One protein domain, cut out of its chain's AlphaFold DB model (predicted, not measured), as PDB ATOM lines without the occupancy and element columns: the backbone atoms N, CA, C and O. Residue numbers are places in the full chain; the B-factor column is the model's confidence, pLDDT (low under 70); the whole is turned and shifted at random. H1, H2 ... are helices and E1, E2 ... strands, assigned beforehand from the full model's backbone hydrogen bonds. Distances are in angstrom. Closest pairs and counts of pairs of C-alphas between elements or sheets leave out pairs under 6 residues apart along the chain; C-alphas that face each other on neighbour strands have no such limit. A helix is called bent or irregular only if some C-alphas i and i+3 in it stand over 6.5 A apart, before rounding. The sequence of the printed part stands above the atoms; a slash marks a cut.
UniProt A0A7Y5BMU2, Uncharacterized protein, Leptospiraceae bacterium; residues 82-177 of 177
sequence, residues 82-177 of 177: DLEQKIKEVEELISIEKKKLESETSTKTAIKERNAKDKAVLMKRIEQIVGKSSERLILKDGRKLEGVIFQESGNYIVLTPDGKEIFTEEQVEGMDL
ATOM      1  N   ASP A  82     157.561 195.605 185.675       57.44
ATOM      2  CA  ASP A  82     157.313 196.942 185.134       57.44
ATOM      3  C   ASP A  82     158.548 197.608 184.505       57.44
ATOM      4  O   ASP A  82     158.420 198.292 183.492       57.44
ATOM      5  N   LEU A  83     159.747 197.416 185.066       63.41
ATOM      6  CA  LEU A  83     160.969 198.024 184.536       63.41
ATOM      7  C   LEU A  83     161.351 197.395 183.192       63.41
ATOM      8  O   LEU A  83     161.651 198.117 182.249       63.41
ATOM      9  N   GLU A  84     161.265 196.068 183.066       67.25
ATOM     10  CA  GLU A  84     161.498 195.379 181.789       67.25
ATOM     11  C   GLU A  84     160.498 195.816 180.710       67.25
ATOM     12  O   GLU A  84     160.873 195.992 179.550       67.25
ATOM     13  N   GLN A  85     159.232 196.024 181.082       68.62
ATOM     14  CA  GLN A  85     158.210 196.507 180.155       68.62
ATOM     15  C   GLN A  85     158.477 197.955 179.717       68.62
ATOM     16  O   GLN A  85     158.416 198.250 178.525       68.62
ATOM     17  N   LYS A  86     158.860 198.837 180.649       67.69
ATOM     18  CA  LYS A  86     159.268 200.222 180.355       67.69
ATOM     19  C   LYS A  86     160.525 200.285 179.485       67.69
ATOM     20  O   LYS A  86     160.586 201.102 178.572       67.69
ATOM     21  N   ILE A  87     161.507 199.413 179.725       73.56
ATOM     22  CA  ILE A  87     162.713 199.305 178.890       73.56
ATOM     23  C   ILE A  87     162.327 198.924 177.458       73.56
ATOM     24  O   ILE A  87     162.768 199.589 176.524       73.56
ATOM     25  N   LYS A  88     161.458 197.921 177.277       74.38
ATOM     26  CA  LYS A  88     160.975 197.525 175.944       74.38
ATOM     27  C   LYS A  88     160.231 198.650 175.227       74.38
ATOM     28  O   LYS A  88     160.459 198.865 174.042       74.38
ATOM     29  N   GLU A  89     159.372 199.380 175.936       72.44
ATOM     30  CA  GLU A  89     158.634 200.516 175.369       72.44
ATOM     31  C   GLU A  89     159.585 201.638 174.911       72.44
ATOM     32  O   GLU A  89     159.430 202.195 173.823       72.44
ATOM     33  N   VAL A  90     160.635 201.912 175.693       73.62
ATOM     34  CA  VAL A  90     161.700 202.852 175.317       73.62
ATOM     35  C   VAL A  90     162.484 202.364 174.091       73.62
ATOM     36  O   VAL A  90     162.716 203.144 173.166       73.62
ATOM     37  N   GLU A  91     162.868 201.087 174.041       75.56
ATOM     38  CA  GLU A  91     163.598 200.504 172.904       75.56
ATOM     39  C   GLU A  91     162.783 200.545 171.600       75.56
ATOM     40  O   GLU A  91     163.330 200.827 170.525       75.56
ATOM     41  N   GLU A  92     161.471 200.318 171.683       73.25
ATOM     42  CA  GLU A  92     160.566 200.384 170.535       73.25
ATOM     43  C   GLU A  92     160.447 201.821 169.998       73.25
ATOM     44  O   GLU A  92     160.592 202.053 168.794       73.25
ATOM     45  N   LEU A  93     160.302 202.810 170.885       74.31
ATOM     46  CA  LEU A  93     160.255 204.225 170.508       74.31
ATOM     47  C   LEU A  93     161.555 204.717 169.866       74.31
ATOM     48  O   LEU A  93     161.511 205.414 168.850       74.31
ATOM     49  N   ILE A  94     162.707 204.335 170.421       73.00
ATOM     50  CA  ILE A  94     164.016 204.663 169.839       73.00
ATOM     51  C   ILE A  94     164.131 204.065 168.433       73.00
ATOM     52  O   ILE A  94     164.608 204.727 167.510       73.00
ATOM     53  N   SER A  95     163.662 202.831 168.245       71.56
ATOM     54  CA  SER A  95     163.712 202.142 166.952       71.56
ATOM     55  C   SER A  95     162.835 202.813 165.891       71.56
ATOM     56  O   SER A  95     163.241 202.919 164.732       71.56
ATOM     57  N   ILE A  96     161.649 203.298 166.274       70.44
ATOM     58  CA  ILE A  96     160.756 204.052 165.383       70.44
ATOM     59  C   ILE A  96     161.410 205.373 164.962       70.44
ATOM     60  O   ILE A  96     161.426 205.698 163.773       70.44
ATOM     61  N   GLU A  97     161.994 206.108 165.911       65.50
ATOM     62  CA  GLU A  97     162.596 207.406 165.603       65.50
ATOM     63  C   GLU A  97     163.880 207.264 164.769       65.50
ATOM     64  O   GLU A  97     164.096 208.037 163.835       65.50
ATOM     65  N   LYS A  98     164.692 206.223 165.009       66.19
ATOM     66  CA  LYS A  98     165.856 205.908 164.162       66.19
ATOM     67  C   LYS A  98     165.454 205.643 162.710       66.19
ATOM     68  O   LYS A  98     166.029 206.251 161.811       66.19
ATOM     69  N   LYS A  99     164.411 204.839 162.471       64.06
ATOM     70  CA  LYS A  99     163.899 204.581 161.109       64.06
ATOM     71  C   LYS A  99     163.418 205.852 160.402       64.06
ATOM     72  O   LYS A  99     163.584 205.997 159.188       64.06
ATOM     73  N   LYS A 100     162.819 206.776 161.155       62.91
ATOM     74  CA  LYS A 100     162.350 208.063 160.637       62.91
ATOM     75  C   LYS A 100     163.517 208.980 160.254       62.91
ATOM     76  O   LYS A 100     163.510 209.554 159.170       62.91
ATOM     77  N   LEU A 101     164.550 209.032 161.095       60.22
ATOM     78  CA  LEU A 101     165.789 209.774 160.844       60.22
ATOM     79  C   LEU A 101     166.582 209.224 159.648       60.22
ATOM     80  O   LEU A 101     167.119 210.005 158.864       60.22
ATOM     81  N   GLU A 102     166.634 207.900 159.470       60.41
ATOM     82  CA  GLU A 102     167.295 207.273 158.315       60.41
ATOM     83  C   GLU A 102     166.602 207.623 156.988       60.41
ATOM     84  O   GLU A 102     167.280 207.824 155.981       60.41
ATOM     85  N   SER A 103     165.275 207.794 156.994       56.88
ATOM     86  CA  SER A 103     164.485 208.125 155.797       56.88
ATOM     87  C   SER A 103     164.587 209.600 155.359       56.88
ATOM     88  O   SER A 103     164.302 209.912 154.206       56.88
ATOM     89  N   GLU A 104     165.019 210.516 156.236       53.91
ATOM     90  CA  GLU A 104     165.133 211.969 155.975       53.91
ATOM     91  C   GLU A 104     166.580 212.426 155.652       53.91
ATOM     92  O   GLU A 104     166.957 213.581 155.878       53.91
ATOM     93  N   THR A 105     167.438 211.547 155.118       50.62
ATOM     94  CA  THR A 105     168.851 211.870 154.840       50.62
ATOM     95  C   THR A 105     169.033 212.754 153.598       50.62
ATOM     96  O   THR A 105     169.356 212.305 152.503       50.62
ATOM     97  N   SER A 106     168.898 214.069 153.772       51.72
ATOM     98  CA  SER A 106     169.449 215.082 152.861       51.72
ATOM     99  C   SER A 106     169.808 216.351 153.647       51.72
ATOM    100  O   SER A 106     168.937 217.014 154.199       51.72
ATOM    101  N   THR A 107     171.094 216.734 153.634       52.09
ATOM    102  CA  THR A 107     171.701 218.010 154.119       52.09
ATOM    103  C   THR A 107     172.259 218.056 155.564       52.09
ATOM    104  O   THR A 107     171.578 218.382 156.529       52.09
ATOM    105  N   LYS A 108     173.577 217.827 155.712       54.34
ATOM    106  CA  LYS A 108     174.327 217.589 156.974       54.34
ATOM    107  C   LYS A 108     174.300 218.670 158.076       54.34
ATOM    108  O   LYS A 108     174.606 218.331 159.217       54.34
ATOM    109  N   THR A 109     173.975 219.933 157.797       53.16
ATOM    110  CA  THR A 109     174.134 221.019 158.794       53.16
ATOM    111  C   THR A 109     172.859 221.278 159.600       53.16
ATOM    112  O   THR A 109     172.920 221.323 160.825       53.16
ATOM    113  N   ALA A 110     171.693 221.319 158.945       54.91
ATOM    114  CA  ALA A 110     170.391 221.405 159.621       54.91
ATOM    115  C   ALA A 110     170.083 220.144 160.453       54.91
ATOM    116  O   ALA A 110     169.399 220.208 161.473       54.91
ATOM    117  N   ILE A 111     170.649 219.003 160.049       54.53
ATOM    118  CA  ILE A 111     170.491 217.710 160.719       54.53
ATOM    119  C   ILE A 111     171.095 217.717 162.129       54.53
ATOM    120  O   ILE A 111     170.505 217.130 163.021       54.53
ATOM    121  N   LYS A 112     172.221 218.394 162.401       53.59
ATOM    122  CA  LYS A 112     172.814 218.372 163.757       53.59
ATOM    123  C   LYS A 112     171.937 219.066 164.799       53.59
ATOM    124  O   LYS A 112     171.747 218.523 165.883       53.59
ATOM    125  N   GLU A 113     171.392 220.235 164.475       58.75
ATOM    126  CA  GLU A 113     170.482 220.953 165.376       58.75
ATOM    127  C   GLU A 113     169.130 220.250 165.507       58.75
ATOM    128  O   GLU A 113     168.566 220.211 166.601       58.75
ATOM    129  N   ARG A 114     168.627 219.660 164.415       55.84
ATOM    130  CA  ARG A 114     167.406 218.846 164.430       55.84
ATOM    131  C   ARG A 114     167.595 217.605 165.298       55.84
ATOM    132  O   ARG A 114     166.875 217.448 166.271       55.84
ATOM    133  N   ASN A 115     168.667 216.849 165.076       58.69
ATOM    134  CA  ASN A 115     169.007 215.666 165.862       58.69
ATOM    135  C   ASN A 115     169.246 215.998 167.341       58.69
ATOM    136  O   ASN A 115     168.894 215.197 168.196       58.69
ATOM    137  N   ALA A 116     169.826 217.156 167.674       64.25
ATOM    138  CA  ALA A 116     169.984 217.576 169.068       64.25
ATOM    139  C   ALA A 116     168.632 217.894 169.734       64.25
ATOM    140  O   ALA A 116     168.399 217.500 170.877       64.25
ATOM    141  N   LYS A 117     167.719 218.560 169.010       65.81
ATOM    142  CA  LYS A 117     166.343 218.800 169.475       65.81
ATOM    143  C   LYS A 117     165.564 217.495 169.617       65.81
ATOM    144  O   LYS A 117     164.913 217.297 170.639       65.81
ATOM    145  N   ASP A 118     165.687 216.592 168.653       69.00
ATOM    146  CA  ASP A 118     165.012 215.295 168.654       69.00
ATOM    147  C   ASP A 118     165.544 214.403 169.782       69.00
ATOM    148  O   ASP A 118     164.755 213.800 170.506       69.00
ATOM    149  N   LYS A 119     166.861 214.412 170.042       72.00
ATOM    150  CA  LYS A 119     167.466 213.733 171.200       72.00
ATOM    151  C   LYS A 119     166.944 214.267 172.532       72.00
ATOM    152  O   LYS A 119     166.640 213.471 173.413       72.00
ATOM    153  N   ALA A 120     166.788 215.583 172.679       76.06
ATOM    154  CA  ALA A 120     166.220 216.169 173.895       76.06
ATOM    155  C   ALA A 120     164.730 215.809 174.079       76.06
ATOM    156  O   ALA A 120     164.277 215.589 175.203       76.06
ATOM    157  N   VAL A 121     163.962 215.724 172.987       80.12
ATOM    158  CA  VAL A 121     162.553 215.291 173.012       80.12
ATOM    159  C   VAL A 121     162.437 213.808 173.365       80.12
ATOM    160  O   VAL A 121     161.621 213.449 174.215       80.12
ATOM    161  N   LEU A 122     163.268 212.957 172.758       77.44
ATOM    162  CA  LEU A 122     163.387 211.538 173.091       77.44
ATOM    163  C   LEU A 122     163.757 211.348 174.559       77.44
ATOM    164  O   LEU A 122     163.075 210.600 175.248       77.44
ATOM    165  N   MET A 123     164.761 212.075 175.060       84.25
ATOM    166  CA  MET A 123     165.164 211.994 176.464       84.25
ATOM    167  C   MET A 123     163.995 212.318 177.398       84.25
ATOM    168  O   MET A 123     163.679 211.520 178.272       84.25
ATOM    169  N   LYS A 124     163.259 213.409 177.150       81.12
ATOM    170  CA  LYS A 124     162.061 213.746 177.940       81.12
ATOM    171  C   LYS A 124     160.978 212.670 177.905       81.12
ATOM    172  O   LYS A 124     160.288 212.466 178.899       81.12
ATOM    173  N   ARG A 125     160.792 211.990 176.770       75.75
ATOM    174  CA  ARG A 125     159.845 210.867 176.677       75.75
ATOM    175  C   ARG A 125     160.322 209.666 177.485       75.75
ATOM    176  O   ARG A 125     159.513 209.077 178.191       75.75
ATOM    177  N   ILE A 126     161.615 209.344 177.426       76.62
ATOM    178  CA  ILE A 126     162.228 208.296 178.253       76.62
ATOM    179  C   ILE A 126     162.006 208.621 179.737       76.62
ATOM    180  O   ILE A 126     161.531 207.770 180.485       76.62
ATOM    181  N   GLU A 127     162.239 209.867 180.156       82.56
ATOM    182  CA  GLU A 127     161.986 210.307 181.532       82.56
ATOM    183  C   GLU A 127     160.517 210.137 181.949       82.56
ATOM    184  O   GLU A 127     160.239 209.677 183.055       82.56
ATOM    185  N   GLN A 128     159.568 210.467 181.066       77.50
ATOM    186  CA  GLN A 128     158.129 210.331 181.328       77.50
ATOM    187  C   GLN A 128     157.672 208.874 181.431       77.50
ATOM    188  O   GLN A 128     156.924 208.537 182.347       77.50
ATOM    189  N   ILE A 129     158.116 208.016 180.510       73.69
ATOM    190  CA  ILE A 129     157.758 206.589 180.482       73.69
ATOM    191  C   ILE A 129     158.281 205.908 181.732       73.69
ATOM    192  O   ILE A 129     157.574 205.143 182.394       73.69
ATOM    193  N   VAL A 130     159.532 206.196 182.076       76.00
ATOM    194  CA  VAL A 130     160.173 205.520 183.189       76.00
ATOM    195  C   VAL A 130     159.805 206.171 184.524       76.00
ATOM    196  O   VAL A 130     159.719 205.472 185.532       76.00
ATOM    197  N   GLY A 131     159.441 207.455 184.518       75.56
ATOM    198  CA  GLY A 131     159.069 208.228 185.703       75.56
ATOM    199  C   GLY A 131     160.281 208.736 186.488       75.56
ATOM    200  O   GLY A 131     160.162 209.005 187.680       75.56
ATOM    201  N   LYS A 132     161.447 208.833 185.840       78.81
ATOM    202  CA  LYS A 132     162.722 209.212 186.457       78.81
ATOM    203  C   LYS A 132     163.465 210.202 185.562       78.81
ATOM    204  O   LYS A 132     163.486 210.028 184.349       78.81
ATOM    205  N   SER A 133     164.066 211.226 186.161       82.06
ATOM    206  CA  SER A 133     164.901 212.196 185.447       82.06
ATOM    207  C   SER A 133     166.190 211.560 184.925       82.06
ATOM    208  O   SER A 133     166.699 210.596 185.501       82.06
ATOM    209  N   SER A 134     166.709 212.109 183.831       83.12
ATOM    210  CA  SER A 134     168.037 211.779 183.330       83.12
ATOM    211  C   SER A 134     169.115 212.256 184.307       83.12
ATOM    212  O   SER A 134     168.983 213.285 184.966       83.12
ATOM    213  N   GLU A 135     170.161 211.451 184.422       86.31
ATOM    214  CA  GLU A 135     171.343 211.656 185.251       86.31
ATOM    215  C   GLU A 135     172.576 211.399 184.371       86.31
ATOM    216  O   GLU A 135     172.482 210.870 183.256       86.31
ATOM    217  N   ARG A 136     173.762 211.749 184.863       88.31
ATOM    218  CA  ARG A 136     175.017 211.530 184.152       88.31
ATOM    219  C   ARG A 136     175.872 210.484 184.863       88.31
ATOM    220  O   ARG A 136     176.361 210.714 185.964       88.31
ATOM    221  N   LEU A 137     176.088 209.341 184.216       87.31
ATOM    222  CA  LEU A 137     176.991 208.293 184.683       87.31
ATOM    223  C   LEU A 137     178.428 208.683 184.340       87.31
ATOM    224  O   LEU A 137     178.737 208.952 183.177       87.31
ATOM    225  N   ILE A 138     179.305 208.695 185.338       89.88
ATOM    226  CA  ILE A 138     180.742 208.908 185.174       89.88
ATOM    227  C   ILE A 138     181.412 207.540 185.236       89.88
ATOM    228  O   ILE A 138     181.312 206.832 186.239       89.88
ATOM    229  N   LEU A 139     182.083 207.161 184.154       89.25
ATOM    230  CA  LEU A 139     182.851 205.925 184.065       89.25
ATOM    231  C   LEU A 139     184.314 206.177 184.443       89.25
ATOM    232  O   LEU A 139     184.839 207.267 184.219       89.25
ATOM    233  N   LYS A 140     185.002 205.148 184.948       86.56
ATOM    234  CA  LYS A 140     186.429 205.226 185.328       86.56
ATOM    235  C   LYS A 140     187.373 205.473 184.150       86.56
ATOM    236  O   LYS A 140     188.527 205.838 184.346       86.56
ATOM    237  N   ASP A 141     186.901 205.263 182.924       87.19
ATOM    238  CA  ASP A 141     187.634 205.612 181.703       87.19
ATOM    239  C   ASP A 141     187.500 207.104 181.326       87.19
ATOM    240  O   ASP A 141     188.038 207.540 180.308       87.19
ATOM    241  N   GLY A 142     186.792 207.890 182.144       82.69
ATOM    242  CA  GLY A 142     186.562 209.320 181.955       82.69
ATOM    243  C   GLY A 142     185.372 209.658 181.054       82.69
ATOM    244  O   GLY A 142     185.061 210.842 180.882       82.69
ATOM    245  N   ARG A 143     184.676 208.664 180.482       87.75
ATOM    246  CA  ARG A 143     183.446 208.911 179.719       87.75
ATOM    247  C   ARG A 143     182.310 209.327 180.648       87.75
ATOM    248  O   ARG A 143     182.167 208.838 181.766       87.75
ATOM    249  N   LYS A 144     181.473 210.229 180.139       88.38
ATOM    250  CA  LYS A 144     180.263 210.706 180.808       88.38
ATOM    251  C   LYS A 144     179.066 210.406 179.923       88.38
ATOM    252  O   LYS A 144     179.004 210.919 178.807       88.38
ATOM    253  N   LEU A 145     178.146 209.586 180.410       88.06
ATOM    254  CA  LEU A 145     176.927 209.230 179.691       88.06
ATOM    255  C   LEU A 145     175.728 209.879 180.354       88.06
ATOM    256  O   LEU A 145     175.531 209.718 181.548       88.06
ATOM    257  N   GLU A 146     174.927 210.588 179.575       87.94
ATOM    258  CA  GLU A 146     173.684 211.201 180.034       87.94
ATOM    259  C   GLU A 146     172.502 210.315 179.638       87.94
ATOM    260  O   GLU A 146     172.348 209.967 178.466       87.94
ATOM    261  N   GLY A 147     171.678 209.938 180.610       87.94
ATOM    262  CA  GLY A 147     170.532 209.063 180.394       87.94
ATOM    263  C   GLY A 147     169.791 208.755 181.685       87.94
ATOM    264  O   GLY A 147     170.181 209.186 182.762       87.94
ATOM    265  N   VAL A 148     168.704 207.999 181.603       86.25
ATOM    266  CA  VAL A 148     167.985 207.559 182.804       86.25
ATOM    267  C   VAL A 148     168.665 206.305 183.353       86.25
ATOM    268  O   VAL A 148     168.748 205.296 182.655       86.25
ATOM    269  N   ILE A 149     169.178 206.374 184.585       87.56
ATOM    270  CA  ILE A 149     170.068 205.349 185.153       87.56
ATOM    271  C   ILE A 149     169.323 204.464 186.163       87.56
ATOM    272  O   ILE A 149     168.648 204.971 187.058       87.56
ATOM    273  N   PHE A 150     169.491 203.145 186.079       81.88
ATOM    274  CA  PHE A 150     168.985 202.150 187.035       81.88
ATOM    275  C   PHE A 150     170.126 201.302 187.568       81.88
ATOM    276  O   PHE A 150     171.096 201.073 186.854       81.88
ATOM    277  N   GLN A 151     169.984 200.789 188.787       79.62
ATOM    278  CA  GLN A 151     170.880 199.765 189.313       79.62
ATOM    279  C   GLN A 151     170.103 198.458 189.474       79.62
ATOM    280  O   GLN A 151     169.150 198.384 190.251       79.62
ATOM    281  N   GLU A 152     170.514 197.425 188.744       75.19
ATOM    282  CA  GLU A 152     169.909 196.097 188.791       75.19
ATOM    283  C   GLU A 152     171.002 195.028 188.882       75.19
ATOM    284  O   GLU A 152     171.900 194.953 188.046       75.19
ATOM    285  N   SER A 153     170.925 194.181 189.912       77.12
ATOM    286  CA  SER A 153     171.831 193.036 190.101       77.12
ATOM    287  C   SER A 153     173.330 193.388 190.039       77.12
ATOM    288  O   SER A 153     174.124 192.610 189.519       77.12
ATOM    289  N   GLY A 154     173.721 194.564 190.551       76.56
ATOM    290  CA  GLY A 154     175.113 195.047 190.537       76.56
ATOM    291  C   GLY A 154     175.550 195.742 189.239       76.56
ATOM    292  O   GLY A 154     176.709 196.133 189.119       76.56
ATOM    293  N   ASN A 155     174.633 195.926 188.284       82.31
ATOM    294  CA  ASN A 155     174.880 196.639 187.034       82.31
ATOM    295  C   ASN A 155     174.116 197.963 186.988       82.31
ATOM    296  O   ASN A 155     172.975 198.051 187.438       82.31
ATOM    297  N   TYR A 156     174.734 198.968 186.382       84.38
ATOM    298  CA  TYR A 156     174.154 200.252 186.027       84.38
ATOM    299  C   TYR A 156     173.604 200.185 184.605       84.38
ATOM    300  O   TYR A 156     174.356 200.033 183.647       84.38
ATOM    301  N   ILE A 157     172.290 200.299 184.465       86.50
ATOM    302  CA  ILE A 157     171.589 200.345 183.183       86.50
ATOM    303  C   ILE A 157     171.319 201.810 182.858       86.50
ATOM    304  O   ILE A 157     170.621 202.482 183.611       86.50
ATOM    305  N   VAL A 158     171.839 202.303 181.741       89.19
ATOM    306  CA  VAL A 158     171.648 203.676 181.265       89.19
ATOM    307  C   VAL A 158     170.750 203.651 180.036       89.19
ATOM    308  O   VAL A 158     171.097 203.057 179.017       89.19
ATOM    309  N   LEU A 159     169.588 204.295 180.125       84.62
ATOM    310  CA  LEU A 159     168.682 204.486 178.996       84.62
ATOM    311  C   LEU A 159     168.960 205.835 178.343       84.62
ATOM    312  O   LEU A 159     168.743 206.886 178.947       84.62
ATOM    313  N   THR A 160     169.422 205.797 177.099       86.50
ATOM    314  CA  THR A 160     169.716 206.979 176.287       86.50
ATOM    315  C   THR A 160     168.844 206.980 175.026       86.50
ATOM    316  O   THR A 160     168.337 205.929 174.630       86.50
ATOM    317  N   PRO A 161     168.708 208.117 174.321       78.62
ATOM    318  CA  PRO A 161     168.083 208.171 172.999       78.62
ATOM    319  C   PRO A 161     168.760 207.267 171.960       78.62
ATOM    320  O   PRO A 161     168.163 206.946 170.935       78.62
ATOM    321  N   ASP A 162     170.015 206.881 172.198       77.06
ATOM    322  CA  ASP A 162     170.777 206.009 171.314       77.06
ATOM    323  C   ASP A 162     170.550 204.517 171.636       77.06
ATOM    324  O   ASP A 162     170.760 203.672 170.758       77.06
ATOM    325  N   GLY A 163     170.042 204.191 172.829       77.62
ATOM    326  CA  GLY A 163     169.709 202.837 173.266       77.62
ATOM    327  C   GLY A 163     169.997 202.590 174.747       77.62
ATOM    328  O   GLY A 163     170.277 203.512 175.518       77.62
ATOM    329  N   LYS A 164     169.931 201.315 175.137       84.44
ATOM    330  CA  LYS A 164     170.295 200.840 176.473       84.44
ATOM    331  C   LYS A 164     171.776 200.480 176.529       84.44
ATOM    332  O   LYS A 164     172.241 199.661 175.740       84.44
ATOM    333  N   GLU A 165     172.480 201.013 177.517       86.94
ATOM    334  CA  GLU A 165     173.851 200.627 177.849       86.94
ATOM    335  C   GLU A 165     173.903 200.045 179.263       86.94
ATOM    336  O   GLU A 165     173.119 200.427 180.129       86.94
ATOM    337  N   ILE A 166     174.791 199.076 179.494       88.62
ATOM    338  CA  ILE A 166     174.932 198.394 180.784       88.62
ATOM    339  C   ILE A 166     176.397 198.461 181.202       88.62
ATOM    340  O   ILE A 166     177.277 198.096 180.424       88.62
ATOM    341  N   PHE A 167     176.639 198.889 182.435       87.75
ATOM    342  CA  PHE A 167     177.966 199.000 183.031       87.75
ATOM    343  C   PHE A 167     178.006 198.262 184.364       87.75
ATOM    344  O   PHE A 167     177.043 198.304 185.124       87.75
ATOM    345  N   THR A 168     179.110 197.596 184.679       88.69
ATOM    346  CA  THR A 168     179.308 197.009 186.011       88.69
ATOM    347  C   THR A 168     179.715 198.088 187.014       88.69
ATOM    348  O   THR A 168     180.234 199.141 186.636       88.69
ATOM    349  N   GLU A 169     179.541 197.831 188.311       81.12
ATOM    350  CA  GLU A 169     180.017 198.737 189.369       81.12
ATOM    351  C   GLU A 169     181.526 199.033 189.265       81.12
ATOM    352  O   GLU A 169     181.980 200.140 189.543       81.12
ATOM    353  N   GLU A 170     182.318 198.081 188.767       86.75
ATOM    354  CA  GLU A 170     183.756 198.263 188.565       86.75
ATOM    355  C   GLU A 170     184.091 199.281 187.472       86.75
ATOM    356  O   GLU A 170     185.174 199.864 187.509       86.75
ATOM    357  N   GLN A 171     183.182 199.504 186.522       81.62
ATOM    358  CA  GLN A 171     183.347 200.458 185.424       81.62
ATOM    359  C   GLN A 171     182.871 201.864 185.798       81.62
ATOM    360  O   GLN A 171     183.259 202.833 185.143       81.62
ATOM    361  N   VAL A 172     182.056 201.983 186.846       84.81
ATOM    362  CA  VAL A 172     181.464 203.244 187.285       84.81
ATOM    363  C   VAL A 172     182.366 203.921 188.310       84.81
ATOM    364  O   VAL A 172     182.823 203.322 189.281       84.81
ATOM    365  N   GLU A 173     182.650 205.194 188.066       81.00
ATOM    366  CA  GLU A 173     183.360 206.074 188.993       81.00
ATOM    367  C   GLU A 173     182.376 206.843 189.881       81.00
ATOM    368  O   GLU A 173     182.620 207.026 191.073       81.00
ATOM    369  N   GLY A 174     181.242 207.267 189.318       81.56
ATOM    370  CA  GLY A 174     180.225 208.010 190.049       81.56
ATOM    371  C   GLY A 174     179.026 208.407 189.192       81.56
ATOM    372  O   GLY A 174     178.901 208.010 188.036       81.56
ATOM    373  N   MET A 175     178.137 209.205 189.777       78.31
ATOM    374  CA  MET A 175     176.955 209.767 189.123       78.31
ATOM    375  C   MET A 175     176.846 211.255 189.463       78.31
ATOM    376  O   MET A 175     177.190 211.655 190.577       78.31
ATOM    377  N   ASP A 176     176.375 212.048 188.507       76.38
ATOM    378  CA  ASP A 176     176.152 213.494 188.610       76.38
ATOM    379  C   ASP A 176     174.758 213.838 188.047       76.38
ATOM    380  O   ASP A 176     174.205 213.052 187.274       76.38
ATOM    381  N   LEU A 177     174.182 214.975 188.449       61.84
ATOM    382  CA  LEU A 177     172.852 215.443 188.019       61.84
ATOM    383  C   LEU A 177     172.966 216.557 186.975       61.84
ATOM    384  O   LEU A 177     173.663 217.556 187.257       61.84
TER     385      LEU A 177
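Overview. This is residues 82 to 177 of the 177 residues of an uncharacterized protein of Leptospiraceae bacterium (UniProt A0A7Y5BMU2). A small, strongly twisted sheet of five strands, bent back on itself at E2 into two leaves that partly face each other, sits at one end of a helical hairpin made by two long helices, H1 and H2. H1 covers E4 and E3 with its residues 83 to 95, H2 only grazes the sheet, and the turn of the hairpin, residues 102 to 110, sticks out far from the strands. The printed part has 96 residues with two named helices and five named strands, in the order H1 H2 E1 E2 E3 E4 E5; the sheet, E4 E3 E2 E1 E5, is antiparallel throughout. The class is mixed, helices and strands. The whole is compact, with a radius of gyration of the C-alphas of 14.4 A, and spans 42 by 32 by 19 A.

Along the chain. Start in the sheet at C-alpha 135, (171.343, 211.656, 185.251), where E1, residues 135 to 139, begins. E2, residues 144 to 152, is 19.6 A long and bends by 89 degrees at residue 147. E3 is residues 155 to 160, E4 residues 163 to 168, 17.0 A long, and E5 residues 172 to 176, ending at C-alpha 176, (176.152, 213.494, 188.610). Then go back to C-alpha 82 at (157.313, 196.942, 185.134): from there H1, residues 82 to 103, runs 32.2 A. H2, residues 108 to 130, runs 32.1 A.

Arrangement. E1 E2 E3 E4 form a meander, each strand the antiparallel neighbour of the one before. The pairing of E2 is staggered: look at its residues 144 to 147 beside E1, with N 137 and O 145 2.8 A apart, and at 148 to 152 beside E3, with N 150 and O 157 2.8 A apart. Edge strand E4 pairs with E3, N 165 and O 158 at 2.9 A; edge strand E5 pairs with E1, N 138 and O 174 at 2.8 A. In this folded sheet, one sheet bent back on itself, E4 E3 face E1 E5 with E2 as the hinge; E1 and E4 are apart. H1 is on the sheet, over E4 and E3, at a height over the sheet of 7.9 A; its closest C-alphas to E4 are those of Glu 91 and Gly 163, 6.6 A. H2 only grazes the sheet with residues 119 to 130; the C-alphas of Glu 127 and Val 148 in E2 are 6.7 A apart. The helical hairpin H1 and H2 has a shallow tilt of 17 degrees, opposite ways; H2 touches H1 with residues 122 to 130 alone, closest at the C-alphas of Lys 86 and Val 130, 6.1 A. Every O i to N i+4 pair is within hydrogen-bond range in H1, and 17 of 19 in H2.

Size, cuts and confidence. The C-alphas farthest apart are those of Thr 107 and Ser 153, 43.8 A. The printed part has no cut, and the links between its named elements are tight. Mean pLDDT of the printed part is 74.9; look for values under 70 at residues 82 to 86, 97 to 118 and 177.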